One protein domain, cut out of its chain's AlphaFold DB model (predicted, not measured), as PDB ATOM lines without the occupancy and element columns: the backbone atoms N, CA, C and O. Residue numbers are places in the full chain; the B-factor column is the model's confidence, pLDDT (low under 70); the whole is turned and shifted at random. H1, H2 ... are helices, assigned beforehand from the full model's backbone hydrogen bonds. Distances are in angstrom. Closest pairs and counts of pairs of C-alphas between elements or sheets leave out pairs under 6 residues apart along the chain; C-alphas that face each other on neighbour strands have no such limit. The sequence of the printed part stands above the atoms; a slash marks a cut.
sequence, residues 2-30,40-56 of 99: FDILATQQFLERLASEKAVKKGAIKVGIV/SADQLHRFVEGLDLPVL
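AT A GLANCE: This is residues 2 to 30 and 40 to 56 of the 99 residues of the protein "CobQ/CobB/MinD/ParA domain protein" of Burkholderia pseudomallei 305 (UniProt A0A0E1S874). Two helices, H1 and H3, run side by side the same way but loosely, with short H2 at the far end of H1. From H2, residues 22 to 30 fold back as an extended stretch. The 46 printed residues have three named helices, H1, H2, H3 in chain order, and no named strand; the class is all helix. The whole is compact, radius of gyration of the C-alphas 10.5 A, but elongated, spanning 30 by 19 by 15 A.

IN THESE COORDINATES: H1, residues 4 to 16, begins at C-alpha 4 (304.017, 226.490, 306.376) and is 17.8 A long. H2 is residues 18 to 21, 5.0 A. H3, residues 40 to 49, is 14.2 A long and ends at C-alpha 49 (291.520, 229.327, 300.863).

HOW THE PARTS SIT: H1 and H3 are close but not clearly touching, at a shallow tilt of 18 degrees; their closest C-alphas, Ile 4 and Leu 44, are 7.1 A apart. H1 and H2, joined by a tight link, are also close but not clearly touching, closest at the C-alphas of Ala 15 and Lys 21, 6.5 A. H2 and H3 are apart. Every O i to N i+4 pair is within hydrogen-bond range in H3, 8 of 9 in H1; H2 is too short for one.

THE WHOLE: The C-alphas farthest apart, Ala 24 and Ser 40, are 30.4 A apart. Residues 31 to 39 are not printed, on the link across the cut from H2 to H3; C-alphas 30 and 40 are 13.9 A apart. Mean pLDDT of the printed part is 80.3; residues 2 to 6 and 40 to 41 are under 70.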
ATOM      1  N   PHE A   2     309.745 225.430 302.700       55.81
ATOM      2  CA  PHE A   2     308.672 226.369 303.035       55.81
ATOM      3  C   PHE A   2     308.158 226.007 304.432       55.81
ATOM      4  O   PHE A   2     307.672 224.891 304.619       55.81
ATOM      5  N   ASP A   3     308.321 226.898 305.410       64.81
ATOM      6  CA  ASP A   3     307.799 226.686 306.763       64.81
ATOM      7  C   ASP A   3     306.339 227.151 306.822       64.81
ATOM      8  O   ASP A   3     306.011 228.300 307.141       64.81
ATOM      9  N   ILE A   4     305.456 226.241 306.416       65.44
ATOM     10  CA  ILE A   4     304.017 226.490 306.376       65.44
ATOM     11  C   ILE A   4     303.440 226.747 307.771       65.44
ATOM     12  O   ILE A   4     302.492 227.513 307.886       65.44
ATOM     13  N   LEU A   5     304.030 226.173 308.824       63.00
ATOM     14  CA  LEU A   5     303.520 226.281 310.192       63.00
ATOM     15  C   LEU A   5     303.787 227.672 310.775       63.00
ATOM     16  O   LEU A   5     302.885 228.282 311.348       63.00
ATOM     17  N   ALA A   6     304.994 228.208 310.569       68.44
ATOM     18  CA  ALA A   6     305.315 229.576 310.976       68.44
ATOM     19  C   ALA A   6     304.464 230.610 310.216       68.44
ATOM     20  O   ALA A   6     303.963 231.577 310.794       68.44
ATOM     21  N   THR A   7     304.252 230.373 308.919       76.38
ATOM     22  CA  THR A   7     303.426 231.239 308.069       76.38
ATOM     23  C   THR A   7     301.948 231.157 308.463       76.38
ATOM     24  O   THR A   7     301.260 232.175 308.482       76.38
ATOM     25  N   GLN A   8     301.467 229.971 308.844       76.94
ATOM     26  CA  GLN A   8     300.082 229.736 309.238       76.94
ATOM     27  C   GLN A   8     299.671 230.588 310.437       76.94
ATOM     28  O   GLN A   8     298.702 231.338 310.342       76.94
ATOM     29  N   GLN A   9     300.426 230.528 311.537       81.88
ATOM     30  CA  GLN A   9     300.079 231.280 312.746       81.88
ATOM     31  C   GLN A   9     300.061 232.794 312.484       81.88
ATOM     32  O   GLN A   9     299.207 233.518 313.000       81.88
ATOM     33  N   PHE A  10     300.999 233.278 311.665       85.06
ATOM     34  CA  PHE A  10     301.044 234.678 311.263       85.06
ATOM     35  C   PHE A  10     299.813 235.077 310.442       85.06
ATOM     36  O   PHE A  10     299.174 236.082 310.754       85.06
ATOM     37  N   LEU A  11     299.459 234.287 309.424       83.06
ATOM     38  CA  LEU A  11     298.325 234.576 308.548       83.06
ATOM     39  C   LEU A  11     296.982 234.473 309.285       83.06
ATOM     40  O   LEU A  11     296.133 235.338 309.098       83.06
ATOM     41  N   GLU A  12     296.809 233.494 310.176       85.06
ATOM     42  CA  GLU A  12     295.629 233.387 311.047       85.06
ATOM     43  C   GLU A  12     295.481 234.622 311.936       85.06
ATOM     44  O   GLU A  12     294.400 235.212 312.030       85.06
ATOM     45  N   ARG A  13     296.577 235.060 312.566       88.31
ATOM     46  CA  ARG A  13     296.571 236.262 313.399       88.31
ATOM     47  C   ARG A  13     296.236 237.499 312.572       88.31
ATOM     48  O   ARG A  13     295.374 238.267 312.990       88.31
ATOM     49  N   LEU A  14     296.850 237.663 311.401       86.62
ATOM     50  CA  LEU A  14     296.590 238.782 310.498       86.62
ATOM     51  C   LEU A  14     295.128 238.806 310.023       86.62
ATOM     52  O   LEU A  14     294.484 239.849 310.097       86.62
ATOM     53  N   ALA A  15     294.573 237.661 309.624       83.44
ATOM     54  CA  ALA A  15     293.164 237.521 309.248       83.44
ATOM     55  C   ALA A  15     292.210 237.748 310.435       83.44
ATOM     56  O   ALA A  15     291.047 238.102 310.252       83.44
ATOM     57  N   SER A  16     292.680 237.560 311.673       86.69
ATOM     58  CA  SER A  16     291.890 237.806 312.882       86.69
ATOM     59  C   SER A  16     291.769 239.287 313.259       86.69
ATOM     60  O   SER A  16     290.844 239.644 313.999       86.69
ATOM     61  N   GLU A  17     292.652 240.140 312.732       90.44
ATOM     62  CA  GLU A  17     292.690 241.566 313.043       90.44
ATOM     63  C   GLU A  17     291.398 242.266 312.611       90.44
ATOM     64  O   GLU A  17     290.889 242.088 311.503       90.44
ATOM     65  N   LYS A  18     290.857 243.121 313.488       84.56
ATOM     66  CA  LYS A  18     289.545 243.760 313.274       84.56
ATOM     67  C   LYS A  18     289.479 244.574 311.985       84.56
ATOM     68  O   LYS A  18     288.422 244.614 311.364       84.56
ATOM     69  N   ALA A  19     290.568 245.241 311.612       84.38
ATOM     70  CA  ALA A  19     290.624 246.050 310.398       84.38
ATOM     71  C   ALA A  19     290.540 245.186 309.129       84.38
ATOM     72  O   ALA A  19     289.862 245.571 308.180       84.38
ATOM     73  N   VAL A  20     291.151 243.997 309.153       85.12
ATOM     74  CA  VAL A  20     291.096 243.023 308.056       85.12
ATOM     75  C   VAL A  20     289.710 242.375 308.005       85.12
ATOM     76  O   VAL A  20     289.041 242.449 306.980       85.12
ATOM     77  N   LYS A  21     289.192 241.877 309.139       82.00
ATOM     78  CA  LYS A  21     287.843 241.274 309.223       82.00
ATOM     79  C   LYS A  21     286.708 242.203 308.811       82.00
ATOM     80  O   LYS A  21     285.695 241.748 308.297       82.00
ATOM     81  N   LYS A  22     286.835 243.502 309.095       85.69
ATOM     82  CA  LYS A  22     285.834 244.510 308.715       85.69
ATOM     83  C   LYS A  22     286.007 245.013 307.279       85.69
ATOM     84  O   LYS A  22     285.277 245.915 306.885       85.69
ATOM     85  N   GLY A  23     286.981 244.490 306.528       81.94
ATOM     86  CA  GLY A  23     287.284 244.931 305.167       81.94
ATOM     87  C   GLY A  23     287.845 246.353 305.079       81.94
ATOM     88  O   GLY A  23     287.899 246.917 303.992       81.94
ATOM     89  N   ALA A  24     288.263 246.947 306.203       87.06
ATOM     90  CA  ALA A  24     288.894 248.267 306.220       87.06
ATOM     91  C   ALA A  24     290.324 248.223 305.659       87.06
ATOM     92  O   ALA A  24     290.823 249.230 305.170       87.06
ATOM     93  N   ILE A  25     290.976 247.056 305.727       88.56
ATOM     94  CA  ILE A  25     292.270 246.779 305.100       88.56
ATOM     95  C   ILE A  25     292.125 245.512 304.261       88.56
ATOM     96  O   ILE A  25     291.759 244.461 304.787       88.56
ATOM     97  N   LYS A  26     292.442 245.607 302.968       88.00
ATOM     98  CA  LYS A  26     292.539 244.445 302.084       88.00
ATOM     99  C   LYS A  26     293.925 243.821 302.234       88.00
ATOM    100  O   LYS A  26     294.931 244.526 302.202       88.00
ATOM    101  N   VAL A  27     293.977 242.504 302.378       89.19
ATOM    102  CA  VAL A  27     295.223 241.735 302.452       89.19
ATOM    103  C   VAL A  27     295.202 240.715 301.325       89.19
ATOM    104  O   VAL A  27     294.217 240.003 301.172       89.19
ATOM    105  N   GLY A  28     296.273 240.656 300.539       89.38
ATOM    106  CA  GLY A  28     296.456 239.669 299.479       89.38
ATOM    107  C   GLY A  28     297.774 238.927 299.660       89.38
ATOM    108  O   GLY A  28     298.746 239.482 300.174       89.38
ATOM    109  N   ILE A  29     297.802 237.659 299.262       87.44
ATOM    110  CA  ILE A  29     298.963 236.786 299.435       87.44
ATOM    111  C   ILE A  29     299.704 236.635 298.111       87.44
ATOM    112  O   ILE A  29     299.113 236.302 297.086       87.44
ATOM    113  N   VAL A  30     301.020 236.840 298.151       88.31
ATOM    114  CA  VAL A  30     301.931 236.608 297.024       88.31
ATOM    115  C   VAL A  30     302.868 235.461 297.385       88.31
ATOM    116  O   VAL A  30     303.653 235.557 298.328       88.31
ATOM    117  N   SER A  40     304.082 221.882 297.822       67.62
ATOM    118  CA  SER A  40     304.105 223.005 298.762       67.62
ATOM    119  C   SER A  40     303.262 224.191 298.285       67.62
ATOM    120  O   SER A  40     302.618 224.825 299.115       67.62
ATOM    121  N   ALA A  41     303.217 224.459 296.975       69.75
ATOM    122  CA  ALA A  41     302.334 225.470 296.394       69.75
ATOM    123  C   ALA A  41     300.861 225.100 296.609       69.75
ATOM    124  O   ALA A  41     300.090 225.908 297.120       69.75
ATOM    125  N   ASP A  42     300.502 223.844 296.324       74.94
ATOM    126  CA  ASP A  42     299.143 223.331 296.535       74.94
ATOM    127  C   ASP A  42     298.723 223.373 298.008       74.94
ATOM    128  O   ASP A  42     297.548 223.562 298.325       74.94
ATOM    129  N   GLN A  43     299.667 223.135 298.921       75.25
ATOM    130  CA  GLN A  43     299.404 223.170 300.356       75.25
ATOM    131  C   GLN A  43     299.212 224.606 300.854       75.25
ATOM    132  O   GLN A  43     298.309 224.849 301.651       75.25
ATOM    133  N   LEU A  44     300.012 225.556 300.354       74.44
ATOM    134  CA  LEU A  44     299.819 226.980 300.620       74.44
ATOM    135  C   LEU A  44     298.461 227.453 300.094       74.44
ATOM    136  O   LEU A  44     297.737 228.119 300.823       74.44
ATOM    137  N   HIS A  45     298.095 227.070 298.870       75.75
ATOM    138  CA  HIS A  45     296.820 227.456 298.273       75.75
ATOM    139  C   HIS A  45     295.631 226.988 299.118       75.75
ATOM    140  O   HIS A  45     294.839 227.813 299.563       75.75
ATOM    141  N   ARG A  46     295.582 225.688 299.444       78.19
ATOM    142  CA  ARG A  46     294.528 225.105 300.288       78.19
ATOM    143  C   ARG A  46     294.445 225.735 301.674       78.19
ATOM    144  O   ARG A  46     293.361 225.866 302.231       78.19
ATOM    145  N   PHE A  47     295.588 226.095 302.254       77.19
ATOM    146  CA  PHE A  47     295.619 226.766 303.548       77.19
ATOM    147  C   PHE A  47     295.016 228.173 303.464       77.19
ATOM    148  O   PHE A  47     294.182 228.550 304.282       77.19
ATOM    149  N   VAL A  48     295.420 228.936 302.448       77.06
ATOM    150  CA  VAL A  48     294.979 230.316 302.249       77.06
ATOM    151  C   VAL A  48     293.495 230.403 301.888       77.06
ATOM    152  O   VAL A  48     292.818 231.303 302.381       77.06
ATOM    153  N   GLU A  49     292.964 229.447 301.120       76.56
ATOM    154  CA  GLU A  49     291.520 229.327 300.863       76.56
ATOM    155  C   GLU A  49     290.704 229.254 302.166       76.56
ATOM    156  O   GLU A  49     289.611 229.807 302.243       76.56
ATOM    157  N   GLY A  50     291.248 228.633 303.219       79.19
ATOM    158  CA  GLY A  50     290.601 228.560 304.530       79.19
ATOM    159  C   GLY A  50     290.608 229.869 305.330       79.19
ATOM    160  O   GLY A  50     289.861 229.985 306.300       79.19
ATOM    161  N   LEU A  51     291.434 230.849 304.948       77.31
ATOM    162  CA  LEU A  51     291.585 232.130 305.651       77.31
ATOM    163  C   LEU A  51     290.793 233.284 305.025       77.31
ATOM    164  O   LEU A  51     290.859 234.395 305.547       77.31
ATOM    165  N   ASP A  52     290.067 233.034 303.932       79.81
ATOM    166  CA  ASP A  52     289.346 234.060 303.159       79.81
ATOM    167  C   ASP A  52     290.267 235.195 302.659       79.81
ATOM    168  O   ASP A  52     289.875 236.353 302.517       79.81
ATOM    169  N   LEU A  53     291.540 234.865 302.407       83.94
ATOM    170  CA  LEU A  53     292.529 235.782 301.846       83.94
ATOM    171  C   LEU A  53     292.790 235.419 300.376       83.94
ATOM    172  O   LEU A  53     293.101 234.265 300.083       83.94
ATOM    173  N   PRO A  54     292.722 236.366 299.425       86.69
ATOM    174  CA  PRO A  54     293.003 236.073 298.025       86.69
ATOM    175  C   PRO A  54     294.499 235.822 297.792       86.69
ATOM    176  O   PRO A  54     295.355 236.605 298.215       86.69
ATOM    177  N   VAL A  55     294.822 234.762 297.046       87.06
ATOM    178  CA  VAL A  55     296.162 234.576 296.469       87.06
ATOM    179  C   VAL A  55     296.238 235.373 295.170       87.06
ATOM    180  O   VAL A  55     295.535 235.064 294.212       87.06
ATOM    181  N   LEU A  56     297.101 236.387 295.130       90.56
ATOM    182  CA  LEU A  56     297.255 237.283 293.979       90.56
ATOM    183  C   LEU A  56     298.115 236.669 292.870       90.56
ATOM    184  O   LEU A  56     297.981 237.025 291.705       90.56
TER     185      LEU A  56